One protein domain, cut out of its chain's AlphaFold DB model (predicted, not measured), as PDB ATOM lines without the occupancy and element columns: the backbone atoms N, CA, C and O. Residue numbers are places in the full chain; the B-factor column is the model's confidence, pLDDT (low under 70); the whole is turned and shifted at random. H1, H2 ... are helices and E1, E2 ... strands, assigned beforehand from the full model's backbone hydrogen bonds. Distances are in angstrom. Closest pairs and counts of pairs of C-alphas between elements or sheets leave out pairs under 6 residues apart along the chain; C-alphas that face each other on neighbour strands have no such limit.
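AT A GLANCE: This is residues 2 to 107 of the 108 residues of an uncharacterized protein of Catenibacillus scindens (UniProt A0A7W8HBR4). The short helix H1 sits in the middle of a small helical body, with H2 crossing it and the longest helix, H4, on another side of it, while the hairpin of E1 and E2 reaches away from the helices as an arm at one end of the length. A long stretch with no named element, residues 33 to 62, leads from this arm back to the body and loops past the helices before H2, and the tiny helix H3 makes a corner with H4 at the far end. The printed part has 106 residues with four named helices and two named strands, in the order H1, E1, E2, H2, H3, H4; the sheet is E1 - E2, antiparallel, and the class is mostly helix, though under half of the residues are in named elements. The whole is compact, with a radius of gyration of the C-alphas of 15.0 A, yet elongated in outline, spanning 47 by 31 by 25 A.

IN THESE COORDINATES: H1 is residues 2 to 8, 9.9 A long, and begins at C-alpha 2, (44.006, -39.052, 40.801). E1 is residues 20 to 23, 9.7 A, and E2 is residues 28 to 32, 11.8 A, beginning at C-alpha 28, (27.222, -54.158, 50.470). H2 is residues 63 to 74, 16.1 A. H3 is residues 84 to 87, 6.0 A. H4 is residues 91 to 105, 21.1 A, ending at C-alpha 105, (58.923, -39.073, 42.027).

HOW THE PARTS SIT: H1 touches H2, the closest C-alphas being those of Ile 3 and Ala 67, 4.5 A apart, at a steep tilt of 50 degrees, opposite ways. H1 touches residues 97 to 101 of H4 at a shallow tilt of 29 degrees, opposite ways; the closest C-alphas, of Leu 7 and Phe 97, are 5.4 A apart. H2 and H4 only just touch, with 3 pairs of C-alphas within 8 A, the closest being those of Leu 68 and Leu 104, 6.3 A; they run the same way at a steep tilt of 42 degrees. H3 and H4 touch only at the corner by their link, and only just, with 3 pairs within 8 A; the closest C-alphas are those of Phe 87 and Arg 94, 6.0 A. E1 and E2 form a hairpin, antiparallel at 146 degrees, with N 21 and O 31 at 2.8 A and N 30 and O 21 at 2.8 A, within hydrogen-bond range. E1 is apart from H2, H3 and H4. In H1, H2 and H4 every O i to N i+4 pair is within hydrogen-bond range; H3 is too short for such a pair.

THE WHOLE: The two C-alphas farthest apart, those of Glu 25 and Ala 91, are 47.6 A apart. The printed part has no cut. The links H1 to E1, of 11 residues, and E2 to H2, of 30, are long. The mean pLDDT of the printed part is 92.6; residues 44 to 45 and 107 are under 70.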
ATOM      1  N   ASN A   2      43.354 -40.353  41.056       95.00
ATOM      2  CA  ASN A   2      44.006 -39.052  40.801       95.00
ATOM      3  C   ASN A   2      45.440 -39.130  40.248       95.00
ATOM      4  O   ASN A   2      45.764 -38.399  39.323       95.00
ATOM      5  N   ILE A   3      46.280 -40.039  40.765       95.69
ATOM      6  CA  ILE A   3      47.631 -40.281  40.221       95.69
ATOM      7  C   ILE A   3      47.567 -40.639  38.731       95.69
ATOM      8  O   ILE A   3      48.303 -40.076  37.930       95.69
ATOM      9  N   LEU A   4      46.675 -41.556  38.353       94.56
ATOM     10  CA  LEU A   4      46.541 -42.001  36.968       94.56
ATOM     11  C   LEU A   4      45.907 -40.925  36.095       94.56
ATOM     12  O   LEU A   4      46.448 -40.651  35.035       94.56
ATOM     13  N   ASP A   5      44.837 -40.273  36.557       94.75
ATOM     14  CA  ASP A   5      44.197 -39.196  35.791       94.75
ATOM     15  C   ASP A   5      45.173 -38.038  35.533       94.75
ATOM     16  O   ASP A   5      45.141 -37.438  34.464       94.75
ATOM     17  N   TYR A   6      46.090 -37.756  36.465       95.75
ATOM     18  CA  TYR A   6      47.173 -36.803  36.242       95.75
ATOM     19  C   TYR A   6      48.171 -37.289  35.187       95.75
ATOM     20  O   TYR A   6      48.458 -36.565  34.232       95.75
ATOM     21  N   LEU A   7      48.683 -38.515  35.330       95.06
ATOM     22  CA  LEU A   7      49.659 -39.084  34.399       95.06
ATOM     23  C   LEU A   7      49.119 -39.160  32.965       95.06
ATOM     24  O   LEU A   7      49.836 -38.809  32.032       95.06
ATOM     25  N   THR A   8      47.860 -39.563  32.794       94.06
ATOM     26  CA  THR A   8      47.213 -39.701  31.481       94.06
ATOM     27  C   THR A   8      46.516 -38.427  31.010       94.06
ATOM     28  O   THR A   8      46.093 -38.355  29.862       94.06
ATOM     29  N   GLY A   9      46.373 -37.417  31.873       94.12
ATOM     30  CA  GLY A   9      45.654 -36.183  31.556       94.12
ATOM     31  C   GLY A   9      44.153 -36.378  31.340       94.12
ATOM     32  O   GLY A   9      43.589 -35.708  30.485       94.12
ATOM     33  N   ASN A  10      43.503 -37.277  32.085       94.62
ATOM     34  CA  ASN A  10      42.081 -37.572  31.896       94.62
ATOM     35  C   ASN A  10      41.173 -36.397  32.283       94.62
ATOM     36  O   ASN A  10      41.044 -36.086  33.470       94.62
ATOM     37  N   THR A  11      40.487 -35.781  31.327       93.38
ATOM     38  CA  THR A  11      39.613 -34.632  31.611       93.38
ATOM     39  C   THR A  11      38.189 -34.975  32.003       93.38
ATOM     40  O   THR A  11      37.441 -34.067  32.362       93.38
ATOM     41  N   ASP A  12      37.824 -36.254  31.971       94.38
ATOM     42  CA  ASP A  12      36.439 -36.691  32.116       94.38
ATOM     43  C   ASP A  12      36.270 -37.728  33.235       94.38
ATOM     44  O   ASP A  12      35.587 -38.737  33.106       94.38
ATOM     45  N   ARG A  13      36.910 -37.497  34.386       95.00
ATOM     46  CA  ARG A  13      36.692 -38.287  35.609       95.00
ATOM     47  C   ARG A  13      35.522 -37.741  36.442       95.00
ATOM     48  O   ARG A  13      35.676 -37.439  37.630       95.00
ATOM     49  N   HIS A  14      34.342 -37.609  35.844       93.81
ATOM     50  CA  HIS A  14      33.132 -37.252  36.589       93.81
ATOM     51  C   HIS A  14      32.615 -38.454  37.411       93.81
ATOM     52  O   HIS A  14      33.079 -39.579  37.206       93.81
ATOM     53  N   PRO A  15      31.684 -38.255  38.369       93.25
ATOM     54  CA  PRO A  15      31.228 -39.311  39.282       93.25
ATOM     55  C   PRO A  15      30.646 -40.579  38.642       93.25
ATOM     56  O   PRO A  15      30.512 -41.574  39.340       93.25
ATOM     57  N   GLU A  16      30.301 -40.561  37.353       93.94
ATOM     58  CA  GLU A  16      29.763 -41.733  36.643       93.94
ATOM     59  C   GLU A  16      30.872 -42.585  35.993       93.94
ATOM     60  O   GLU A  16      30.662 -43.763  35.717       93.94
ATOM     61  N   ASN A  17      32.087 -42.038  35.847       95.62
ATOM     62  CA  ASN A  17      33.237 -42.722  35.239       95.62
ATOM     63  C   ASN A  17      34.113 -43.445  36.271       95.62
ATOM     64  O   ASN A  17      35.265 -43.801  36.014       95.62
ATOM     65  N   TRP A  18      33.587 -43.651  37.473       94.88
ATOM     66  CA  TRP A  18      34.142 -44.529  38.491       94.88
ATOM     67  C   TRP A  18      33.036 -44.956  39.448       94.88
ATOM     68  O   TRP A  18      31.962 -44.368  39.486       94.88
ATOM     69  N   GLY A  19      33.285 -45.987  40.246       95.19
ATOM     70  CA  GLY A  19      32.279 -46.434  41.192       95.19
ATOM     71  C   GLY A  19      32.753 -47.572  42.067       95.19
ATOM     72  O   GLY A  19      33.953 -47.814  42.228       95.19
ATOM     73  N   PHE A  20      31.781 -48.275  42.628       95.69
ATOM     74  CA  PHE A  20      31.990 -49.395  43.528       95.69
ATOM     75  C   PHE A  20      31.436 -50.673  42.916       95.69
ATOM     76  O   PHE A  20      30.418 -50.656  42.227       95.69
ATOM     77  N   LEU A  21      32.095 -51.789  43.204       96.88
ATOM     78  CA  LEU A  21      31.513 -53.104  43.017       96.88
ATOM     79  C   LEU A  21      30.615 -53.396  44.221       96.88
ATOM     80  O   LEU A  21      31.074 -53.322  45.364       96.88
ATOM     81  N   VAL A  22      29.347 -53.709  43.969       97.50
ATOM     82  CA  VAL A  22      28.339 -53.964  45.005       97.50
ATOM     83  C   VAL A  22      27.838 -55.394  44.875       97.50
ATOM     84  O   VAL A  22      27.583 -55.881  43.776       97.50
ATOM     85  N   ASP A  23      27.720 -56.066  46.012       97.56
ATOM     86  CA  ASP A  23      27.074 -57.368  46.113       97.56
ATOM     87  C   ASP A  23      25.551 -57.176  46.056       97.56
ATOM     88  O   ASP A  23      24.978 -56.496  46.909       97.56
ATOM     89  N   ASN A  24      24.897 -57.765  45.054       97.25
ATOM     90  CA  ASN A  24      23.464 -57.569  44.810       97.25
ATOM     91  C   ASN A  24      22.556 -58.286  45.819       97.25
ATOM     92  O   ASN A  24      21.396 -57.905  45.963       97.25
ATOM     93  N   GLU A  25      23.042 -59.322  46.507       98.06
ATOM     94  CA  GLU A  25      22.256 -60.034  47.521       98.06
ATOM     95  C   GLU A  25      22.250 -59.261  48.841       98.06
ATOM     96  O   GLU A  25      21.231 -59.179  49.527       98.06
ATOM     97  N   THR A  26      23.392 -58.668  49.197       97.38
ATOM     98  CA  THR A  26      23.584 -58.001  50.492       97.38
ATOM     99  C   THR A  26      23.537 -56.474  50.421       97.38
ATOM    100  O   THR A  26      23.500 -55.823  51.468       97.38
ATOM    101  N   ASN A  27      23.542 -55.892  49.217       96.56
ATOM    102  CA  ASN A  27      23.698 -54.456  48.942       96.56
ATOM    103  C   ASN A  27      24.945 -53.830  49.589       96.56
ATOM    104  O   ASN A  27      24.985 -52.630  49.874       96.56
ATOM    105  N   ARG A  28      25.979 -54.633  49.855       97.56
ATOM    106  CA  ARG A  28      27.222 -54.158  50.470       97.56
ATOM    107  C   ARG A  28      28.248 -53.798  49.405       97.56
ATOM    108  O   ARG A  28      28.446 -54.529  48.438       97.56
ATOM    109  N   CYS A  29      28.939 -52.680  49.622       96.94
ATOM    110  CA  CYS A  29      30.117 -52.317  48.843       96.94
ATOM    111  C   CYS A  29      31.238 -53.333  49.103       96.94
ATOM    112  O   CYS A  29      31.634 -53.543  50.251       96.94
ATOM    113  N   VAL A  30      31.729 -53.956  48.035       96.81
ATOM    114  CA  VAL A  30      32.789 -54.972  48.069       96.81
ATOM    115  C   VAL A  30      34.151 -54.317  47.869       96.81
ATOM    116  O   VAL A  30      35.096 -54.573  48.612       96.81
ATOM    117  N   SER A  31      34.258 -53.459  46.856       96.25
ATOM    118  CA  SER A  31      35.495 -52.768  46.501       96.25
ATOM    119  C   SER A  31      35.204 -51.554  45.625       96.25
ATOM    120  O   SER A  31      34.081 -51.342  45.172       96.25
ATOM    121  N   LEU A  32      36.242 -50.781  45.308       93.06
ATOM    122  CA  LEU A  32      36.198 -49.933  44.117       93.06
ATOM    123  C   LEU A  32      36.029 -50.818  42.875       93.06
ATOM    124  O   LEU A  32      36.609 -51.907  42.801       93.06
ATOM    125  N   TYR A  33      35.233 -50.353  41.917       94.44
ATOM    126  CA  TYR A  33      35.126 -50.991  40.611       94.44
ATOM    127  C   TYR A  33      36.467 -50.855  39.863       94.44
ATOM    128  O   TYR A  33      37.191 -49.875  40.092       94.44
ATOM    129  N   PRO A  34      36.842 -51.816  38.994       93.56
ATOM    130  CA  PRO A  34      38.008 -51.670  38.134       93.56
ATOM    131  C   PRO A  34      38.012 -50.336  37.384       93.56
ATOM    132  O   PRO A  34      36.967 -49.789  37.039       93.56
ATOM    133  N   LEU A  35      39.208 -49.808  37.133       91.81
ATOM    134  CA  LEU A  35      39.357 -48.581  36.359       91.81
ATOM    135  C   LEU A  35      38.701 -48.747  34.987       91.81
ATOM    136  O   LEU A  35      38.933 -49.737  34.297       91.81
ATOM    137  N   MET A  36      37.903 -47.757  34.613       92.75
ATOM    138  CA  MET A  36      37.144 -47.732  33.371       92.75
ATOM    139  C   MET A  36      37.127 -46.316  32.801       92.75
ATOM    140  O   MET A  36      37.566 -45.373  33.462       92.75
ATOM    141  N   ASP A  37      36.649 -46.206  31.567       92.19
ATOM    142  CA  ASP A  37      36.425 -44.959  30.836       92.19
ATOM    143  C   ASP A  37      37.625 -43.988  30.825       92.19
ATOM    144  O   ASP A  37      37.737 -43.039  31.604       92.19
ATOM    145  N   PHE A  38      38.599 -44.311  29.970       92.75
ATOM    146  CA  PHE A  38      39.812 -43.518  29.714       92.75
ATOM    147  C   PHE A  38      39.826 -42.968  28.274       92.75
ATOM    148  O   PHE A  38      40.875 -42.594  27.759       92.75
ATOM    149  N   ASN A  39      38.673 -42.915  27.602       92.88
ATOM    150  CA  ASN A  39      38.563 -42.401  26.230       92.88
ATOM    151  C   ASN A  39      38.894 -40.894  26.123       92.88
ATOM    152  O   ASN A  39      39.269 -40.427  25.048       92.88
ATOM    153  N   GLN A  40      38.800 -40.151  27.232       93.06
ATOM    154  CA  GLN A  40      39.192 -38.744  27.361       93.06
ATOM    155  C   GLN A  40      40.595 -38.560  27.977       93.06
ATOM    156  O   GLN A  40      40.893 -37.533  28.589       93.06
ATOM    157  N   CYS A  41      41.475 -39.551  27.830       93.31
ATOM    158  CA  CYS A  41      42.892 -39.443  28.187       93.31
ATOM    159  C   CYS A  41      43.756 -39.069  26.991       93.31
ATOM    160  O   CYS A  41      43.380 -39.313  25.850       93.31
ATOM    161  N   PHE A  42      44.946 -38.541  27.280       90.62
ATOM    162  CA  PHE A  42      45.959 -38.193  26.285       90.62
ATOM    163  C   PHE A  42      45.495 -37.155  25.252       90.62
ATOM    164  O   PHE A  42      46.127 -36.985  24.218       90.62
ATOM    165  N   HIS A  43      44.434 -36.405  25.565       80.19
ATOM    166  CA  HIS A  43      44.044 -35.231  24.792       80.19
ATOM    167  C   HIS A  43      44.860 -34.019  25.242       80.19
ATOM    168  O   HIS A  43      45.152 -33.846  26.428       80.19
ATOM    169  N   ALA A  44      45.259 -33.209  24.266       56.28
ATOM    170  CA  ALA A  44      46.253 -32.149  24.378       56.28
ATOM    171  C   ALA A  44      46.005 -31.171  25.547       56.28
ATOM    172  O   ALA A  44      45.213 -30.234  25.450       56.28
ATOM    173  N   TYR A  45      46.767 -31.349  26.628       60.78
ATOM    174  CA  TYR A  45      47.084 -30.281  27.571       60.78
ATOM    175  C   TYR A  45      48.592 -30.242  27.794       60.78
ATOM    176  O   TYR A  45      49.164 -31.136  28.422       60.78
ATOM    177  N   ASP A  46      49.207 -29.150  27.347       70.19
ATOM    178  CA  ASP A  46      50.658 -28.936  27.368       70.19
ATOM    179  C   ASP A  46      51.205 -28.497  28.738       70.19
ATOM    180  O   ASP A  46      52.375 -28.132  28.868       70.19
ATOM    181  N   THR A  47      50.379 -28.500  29.791       89.75
ATOM    182  CA  THR A  47      50.782 -27.995  31.109       89.75
ATOM    183  C   THR A  47      51.115 -29.116  32.087       89.75
ATOM    184  O   THR A  47      50.501 -30.191  32.117       89.75
ATOM    185  N   ILE A  48      52.092 -28.835  32.951       93.44
ATOM    186  CA  ILE A  48      52.510 -29.742  34.024       93.44
ATOM    187  C   ILE A  48      51.448 -29.889  35.118       93.44
ATOM    188  O   ILE A  48      51.467 -30.881  35.835       93.44
ATOM    189  N   GLU A  49      50.533 -28.926  35.259       94.31
ATOM    190  CA  GLU A  49      49.448 -28.965  36.248       94.31
ATOM    191  C   GLU A  49      48.328 -29.944  35.859       94.31
ATOM    192  O   GLU A  49      47.645 -30.479  36.736       94.31
ATOM    193  N   GLY A  50      48.165 -30.209  34.560       92.88
ATOM    194  CA  GLY A  50      47.016 -30.939  34.032       92.88
ATOM    195  C   GLY A  50      45.721 -30.124  34.120       92.88
ATOM    196  O   GLY A  50      45.739 -28.899  34.258       92.88
ATOM    197  N   ALA A  51      44.587 -30.811  34.020       92.31
ATOM    198  CA  ALA A  51      43.261 -30.209  34.102       92.31
ATOM    199  C   ALA A  51      42.791 -30.023  35.559       92.31
ATOM    200  O   ALA A  51      43.518 -30.292  36.519       92.31
ATOM    201  N   ASN A  52      41.544 -29.582  35.740       93.50
ATOM    202  CA  ASN A  52      40.901 -29.582  37.054       93.50
ATOM    203  C   ASN A  52      40.595 -31.019  37.497       93.50
ATOM    204  O   ASN A  52      40.043 -31.811  36.736       93.50
ATOM    205  N   CYS A  53      40.905 -31.346  38.748       94.94
ATOM    206  CA  CYS A  53      40.583 -32.643  39.325       94.94
ATOM    207  C   CYS A  53      39.088 -32.708  39.686       94.94
ATOM    208  O   CYS A  53      38.626 -32.017  40.594       94.94
ATOM    209  N   GLN A  54      38.321 -33.533  38.971       94.38
ATOM    210  CA  GLN A  54      36.867 -33.638  39.155       94.38
ATOM    211  C   GLN A  54      36.463 -34.456  40.395       94.38
ATOM    212  O   GLN A  54      35.404 -34.213  40.970       94.38
ATOM    213  N   THR A  55      37.317 -35.368  40.866       92.81
ATOM    214  CA  THR A  55      37.039 -36.243  42.024       92.81
ATOM    215  C   THR A  55      37.065 -35.515  43.366       92.81
ATOM    216  O   THR A  55      36.608 -36.064  44.364       92.81
ATOM    217  N   VAL A  56      37.594 -34.288  43.405       93.31
ATOM    218  CA  VAL A  56      37.674 -33.475  44.628       93.31
ATOM    219  C   VAL A  56      36.609 -32.382  44.691       93.31
ATOM    220  O   VAL A  56      36.587 -31.617  45.654       93.31
ATOM    221  N   LEU A  57      35.719 -32.283  43.697       90.50
ATOM    222  CA  LEU A  57      34.657 -31.278  43.709       90.50
ATOM    223  C   LEU A  57      33.821 -31.367  45.004       90.50
ATOM    224  O   LEU A  57      33.529 -32.467  45.472       90.50
ATOM    225  N   PRO A  58      33.429 -30.221  45.600       92.75
ATOM    226  CA  PRO A  58      33.557 -28.855  45.080       92.75
ATOM    227  C   PRO A  58      34.921 -28.178  45.337       92.75
ATOM    228  O   PRO A  58      35.101 -27.030  44.920       92.75
ATOM    229  N   LYS A  59      35.888 -28.843  45.999       93.38
ATOM    230  CA  LYS A  59      37.269 -28.332  46.129       93.38
ATOM    231  C   LYS A  59      37.846 -28.165  44.718       93.38
ATOM    232  O   LYS A  59      37.646 -29.010  43.849       93.38
ATOM    233  N   ARG A  60      38.554 -27.061  44.468       93.56
ATOM    234  CA  ARG A  60      39.218 -26.804  43.181       93.56
ATOM    235  C   ARG A  60      40.709 -27.070  43.324       93.56
ATOM    236  O   ARG A  60      41.405 -26.287  43.958       93.56
ATOM    237  N   LEU A  61      41.174 -28.171  42.741       95.88
ATOM    238  CA  LEU A  61      42.591 -28.523  42.631       95.88
ATOM    239  C   LEU A  61      42.935 -28.847  41.181       95.88
ATOM    240  O   LEU A  61      42.091 -29.364  40.445       95.88
ATOM    241  N   SER A  62      44.190 -28.614  40.801       96.00
ATOM    242  CA  SER A  62      44.746 -29.221  39.593       96.00
ATOM    243  C   SER A  62      44.886 -30.735  39.781       96.00
ATOM    244  O   SER A  62      44.997 -31.236  40.907       96.00
ATOM    245  N   GLN A  63      44.899 -31.479  38.677       95.69
ATOM    246  CA  GLN A  63      45.237 -32.901  38.681       95.69
ATOM    247  C   GLN A  63      46.593 -33.146  39.348       95.69
ATOM    248  O   GLN A  63      46.707 -34.063  40.159       95.69
ATOM    249  N   ARG A  64      47.593 -32.294  39.077       96.38
ATOM    250  CA  ARG A  64      48.908 -32.366  39.723       96.38
ATOM    251  C   ARG A  64      48.807 -32.259  41.241       96.38
ATOM    252  O   ARG A  64      49.339 -33.120  41.935       96.38
ATOM    253  N   ALA A  65      48.126 -31.239  41.763       97.12
ATOM    254  CA  ALA A  65      47.994 -31.048  43.206       97.12
ATOM    255  C   ALA A  65      47.296 -32.248  43.870       97.12
ATOM    256  O   ALA A  65      47.788 -32.776  44.862       97.12
ATOM    257  N   ALA A  66      46.208 -32.742  43.274       96.88
ATOM    258  CA  ALA A  66      45.492 -33.910  43.784       96.88
ATOM    259  C   ALA A  66      46.317 -35.211  43.702       96.88
ATOM    260  O   ALA A  66      46.170 -36.095  44.548       96.88
ATOM    261  N   ALA A  67      47.172 -35.353  42.686       96.94
ATOM    262  CA  ALA A  67      48.073 -36.491  42.551       96.94
ATOM    263  C   ALA A  67      49.226 -36.437  43.561       96.94
ATOM    264  O   ALA A  67      49.553 -37.468  44.139       96.94
ATOM    265  N   LEU A  68      49.797 -35.256  43.817       97.06
ATOM    266  CA  LEU A  68      50.815 -35.061  44.852       97.06
ATOM    267  C   LEU A  68      50.247 -35.332  46.251       97.06
ATOM    268  O   LEU A  68      50.849 -36.110  46.984       97.06
ATOM    269  N   GLU A  69      49.056 -34.801  46.573       96.31
ATOM    270  CA  GLU A  69      48.343 -35.141  47.816       96.31
ATOM    271  C   GLU A  69      48.170 -36.670  47.921       96.31
ATOM    272  O   GLU A  69      48.475 -37.268  48.949       96.31
ATOM    273  N   ALA A  70      47.752 -37.351  46.848       95.56
ATOM    274  CA  ALA A  70      47.615 -38.807  46.867       95.56
ATOM    275  C   ALA A  70      48.954 -39.534  47.096       95.56
ATOM    276  O   ALA A  70      49.004 -40.470  47.893       95.56
ATOM    277  N   VAL A  71      50.038 -39.121  46.432       96.81
ATOM    278  CA  VAL A  71      51.371 -39.722  46.618       96.81
ATOM    279  C   VAL A  71      51.875 -39.520  48.046       96.81
ATOM    280  O   VAL A  71      52.417 -40.463  48.611       96.81
ATOM    281  N   GLU A  72      51.647 -38.359  48.654       95.81
ATOM    282  CA  GLU A  72      51.997 -38.106  50.058       95.81
ATOM    283  C   GLU A  72      51.285 -39.088  51.006       95.81
ATOM    284  O   GLU A  72      51.893 -39.628  51.927       95.81
ATOM    285  N   HIS A  73      50.008 -39.388  50.746       94.94
ATOM    286  CA  HIS A  73      49.201 -40.237  51.627       94.94
ATOM    287  C   HIS A  73      49.419 -41.740  51.416       94.94
ATOM    288  O   HIS A  73      49.362 -42.514  52.372       94.94
ATOM    289  N   ILE A  74      49.589 -42.188  50.167       94.50
ATOM    290  CA  ILE A  74      49.616 -43.623  49.837       94.50
ATOM    291  C   ILE A  74      50.892 -44.085  49.128       94.50
ATOM    292  O   ILE A  74      51.041 -45.292  48.910       94.50
ATOM    293  N   GLY A  75      51.801 -43.172  48.790       94.94
ATOM    294  CA  GLY A  75      52.937 -43.412  47.905       94.94
ATOM    295  C   GLY A  75      52.523 -43.558  46.436       94.94
ATOM    296  O   GLY A  75      51.352 -43.747  46.110       94.94
ATOM    297  N   LEU A  76      53.500 -43.543  45.524       93.44
ATOM    298  CA  LEU A  76      53.238 -43.772  44.095       93.44
ATOM    299  C   LEU A  76      52.759 -45.210  43.803       93.44
ATOM    300  O   LEU A  76      52.031 -45.443  42.841       93.44
ATOM    301  N   ARG A  77      53.146 -46.181  44.647       90.88
ATOM    302  CA  ARG A  77      52.798 -47.616  44.538       90.88
ATOM    303  C   ARG A  77      53.060 -48.228  43.154       90.88
ATOM    304  O   ARG A  77      52.362 -49.155  42.733       90.88
ATOM    305  N   GLN A  78      54.077 -47.733  42.452       90.56
ATOM    306  CA  GLN A  78      54.507 -48.285  41.174       90.56
ATOM    307  C   GLN A  78      55.077 -49.696  41.381       90.56
ATOM    308  O   GLN A  78      56.026 -49.887  42.134       90.56
ATOM    309  N   LYS A  79      54.476 -50.700  40.731       91.88
ATOM    310  CA  LYS A  79      54.905 -52.109  40.850       91.88
ATOM    311  C   LYS A  79      56.027 -52.489  39.883       91.88
ATOM    312  O   LYS A  79      56.732 -53.461  40.122       91.88
ATOM    313  N   LYS A  80      56.129 -51.768  38.768       93.56
ATOM    314  CA  LYS A  80      57.134 -51.947  37.719       93.56
ATOM    315  C   LYS A  80      57.353 -50.627  36.996       93.56
ATOM    316  O   LYS A  80      56.447 -49.788  36.972       93.56
ATOM    317  N   GLU A  81      58.519 -50.466  36.392       93.00
ATOM    318  CA  GLU A  81      58.795 -49.329  35.519       93.00
ATOM    319  C   GLU A  81      57.802 -49.280  34.349       93.00
ATOM    320  O   GLU A  81      57.261 -50.308  33.925       93.00
ATOM    321  N   MET A  82      57.502 -48.063  33.887       92.06
ATOM    322  CA  MET A  82      56.624 -47.876  32.738       92.06
ATOM    323  C   MET A  82      57.418 -48.164  31.468       92.06
ATOM    324  O   MET A  82      58.468 -47.566  31.256       92.06
ATOM    325  N   ASP A  83      56.883 -49.042  30.627       94.88
ATOM    326  CA  ASP A  83      57.415 -49.273  29.293       94.88
ATOM    327  C   ASP A  83      56.981 -48.125  28.378       94.88
ATOM    328  O   ASP A  83      55.803 -47.958  28.065       94.88
ATOM    329  N   LEU A  84      57.941 -47.281  28.015       92.44
ATOM    330  CA  LEU A  84      57.700 -46.068  27.243       92.44
ATOM    331  C   LEU A  84      57.558 -46.344  25.744       92.44
ATOM    332  O   LEU A  84      57.111 -45.452  25.021       92.44
ATOM    333  N   ASP A  85      57.888 -47.554  25.291       95.12
ATOM    334  CA  ASP A  85      57.704 -47.968  23.902       95.12
ATOM    335  C   ASP A  85      56.222 -48.237  23.592       95.12
ATOM    336  O   ASP A  85      55.807 -48.126  22.441       95.12
ATOM    337  N   LEU A  86      55.390 -48.453  24.622       94.25
ATOM    338  CA  LEU A  86      53.928 -48.588  24.504       94.25
ATOM    339  C   LEU A  86      53.216 -47.341  23.965       94.25
ATOM    340  O   LEU A  86      52.041 -47.416  23.625       94.25
ATOM    341  N   PHE A  87      53.889 -46.190  23.935       92.31
ATOM    342  CA  PHE A  87      53.337 -44.972  23.345       92.31
ATOM    343  C   PHE A  87      53.460 -44.945  21.820       92.31
ATOM    344  O   PHE A  87      52.837 -44.093  21.201       92.31
ATOM    345  N   GLU A  88      54.256 -45.836  21.221       94.31
ATOM    346  CA  GLU A  88      54.438 -45.932  19.769       94.31
ATOM    347  C   GLU A  88      54.755 -44.565  19.123       94.31
ATOM    348  O   GLU A  88      55.842 -44.013  19.333       94.31
ATOM    349  N   ASP A  89      53.827 -44.001  18.350       93.25
ATOM    350  CA  ASP A  89      53.945 -42.725  17.641       93.25
ATOM    351  C   ASP A  89      53.482 -41.496  18.454       93.25
ATOM    352  O   ASP A  89      53.699 -40.358  18.029       93.25
ATOM    353  N   MET A  90      52.940 -41.696  19.659       91.31
ATOM    354  CA  MET A  90      52.445 -40.655  20.574       91.31
ATOM    355  C   MET A  90      53.588 -39.951  21.332       91.31
ATOM    356  O   MET A  90      53.723 -40.023  22.560       91.31
ATOM    357  N   ALA A  91      54.491 -39.305  20.589       91.62
ATOM    358  CA  ALA A  91      55.734 -38.758  21.130       91.62
ATOM    359  C   ALA A  91      55.519 -37.645  22.175       91.62
ATOM    360  O   ALA A  91      56.254 -37.598  23.167       91.62
ATOM    361  N   LEU A  92      54.528 -36.770  21.972       91.50
ATOM    362  CA  LEU A  92      54.237 -35.644  22.871       91.50
ATOM    363  C   LEU A  92      53.605 -36.130  24.179       91.50
ATOM    364  O   LEU A  92      53.968 -35.687  25.270       91.50
ATOM    365  N   GLU A  93      52.699 -37.090  24.073       92.25
ATOM    366  CA  GLU A  93      52.009 -37.731  25.182       92.25
ATOM    367  C   GLU A  93      52.998 -38.523  26.031       92.25
ATOM    368  O   GLU A  93      52.981 -38.410  27.257       92.25
ATOM    369  N   ARG A  94      53.924 -39.244  25.385       93.62
ATOM    370  CA  ARG A  94      55.037 -39.924  26.054       93.62
ATOM    371  C   ARG A  94      55.904 -38.941  26.835       93.62
ATOM    372  O   ARG A  94      56.206 -39.186  28.004       93.62
ATOM    373  N   GLU A  95      56.302 -37.831  26.213       93.38
ATOM    374  CA  GLU A  95      57.127 -36.807  26.861       93.38
ATOM    375  C   GLU A  95      56.403 -36.188  28.067       93.38
ATOM    376  O   GLU A  95      56.982 -36.053  29.150       93.38
ATOM    377  N   MET A  96      55.121 -35.845  27.917       93.94
ATOM    378  CA  MET A  96      54.327 -35.284  29.008       93.94
ATOM    379  C   MET A  96      54.124 -36.297  30.137       93.94
ATOM    380  O   MET A  96      54.320 -35.957  31.305       93.94
ATOM    381  N   PHE A  97      53.800 -37.549  29.811       94.38
ATOM    382  CA  PHE A  97      53.663 -38.625  30.791       94.38
ATOM    383  C   PHE A  97      54.949 -38.789  31.608       94.38
ATOM    384  O   PHE A  97      54.897 -38.817  32.837       94.38
ATOM    385  N   GLN A  98      56.115 -38.821  30.951       94.12
ATOM    386  CA  GLN A  98      57.417 -38.894  31.623       94.12
ATOM    387  C   GLN A  98      57.662 -37.693  32.540       94.12
ATOM    388  O   GLN A  98      58.067 -37.874  33.691       94.12
ATOM    389  N   LYS A  99      57.389 -36.468  32.071       94.44
ATOM    390  CA  LYS A  99      57.526 -35.248  32.885       94.44
ATOM    391  C   LYS A  99      56.648 -35.305  34.134       94.44
ATOM    392  O   LYS A  99      57.114 -34.967  35.224       94.44
ATOM    393  N   ARG A 100      55.397 -35.749  33.992       94.94
ATOM    394  CA  ARG A 100      54.443 -35.888  35.101       94.94
ATOM    395  C   ARG A 100      54.850 -37.001  36.064       94.94
ATOM    396  O   ARG A 100      54.842 -36.778  37.270       94.94
ATOM    397  N   LEU A 101      55.299 -38.149  35.559       95.38
ATOM    398  CA  LEU A 101      55.813 -39.244  36.386       95.38
ATOM    399  C   LEU A 101      57.040 -38.808  37.198       95.38
ATOM    400  O   LEU A 101      57.100 -39.036  38.405       95.38
ATOM    401  N   LEU A 102      57.981 -38.103  36.566       94.56
ATOM    402  CA  LEU A 102      59.136 -37.528  37.251       94.56
ATOM    403  C   LEU A 102      58.720 -36.496  38.309       94.56
ATOM    404  O   LEU A 102      59.350 -36.417  39.362       94.56
ATOM    405  N   ASN A 103      57.666 -35.715  38.054       94.69
ATOM    406  CA  ASN A 103      57.139 -34.756  39.024       94.69
ATOM    407  C   ASN A 103      56.641 -35.443  40.302       94.69
ATOM    408  O   ASN A 103      56.914 -34.944  41.391       94.69
ATOM    409  N   LEU A 104      55.984 -36.599  40.172       94.62
ATOM    410  CA  LEU A 104      55.523 -37.392  41.314       94.62
ATOM    411  C   LEU A 104      56.680 -38.044  42.085       94.62
ATOM    412  O   LEU A 104      56.632 -38.102  43.309       94.62
ATOM    413  N   ASN A 105      57.738 -38.478  41.392       85.44
ATOM    414  CA  ASN A 105      58.923 -39.073  42.027       85.44
ATOM    415  C   ASN A 105      59.757 -38.066  42.834       85.44
ATOM    416  O   ASN A 105      60.422 -38.450  43.786       85.44
ATOM    417  N   ARG A 106      59.739 -36.777  42.467       71.19
ATOM    418  CA  ARG A 106      60.470 -35.714  43.187       71.19
ATOM    419  C   ARG A 106      59.779 -35.243  44.472       71.19
ATOM    420  O   ARG A 106      60.369 -34.453  45.199       71.19
ATOM    421  N   GLY A 107      58.533 -35.656  44.704       56.66
ATOM    422  CA  GLY A 107      57.775 -35.345  45.919       56.66
ATOM    423  C   GLY A 107      57.943 -36.371  47.045       56.66
ATOM    424  O   GLY A 107      57.206 -36.285  48.023       56.66
TER     425      GLY A 107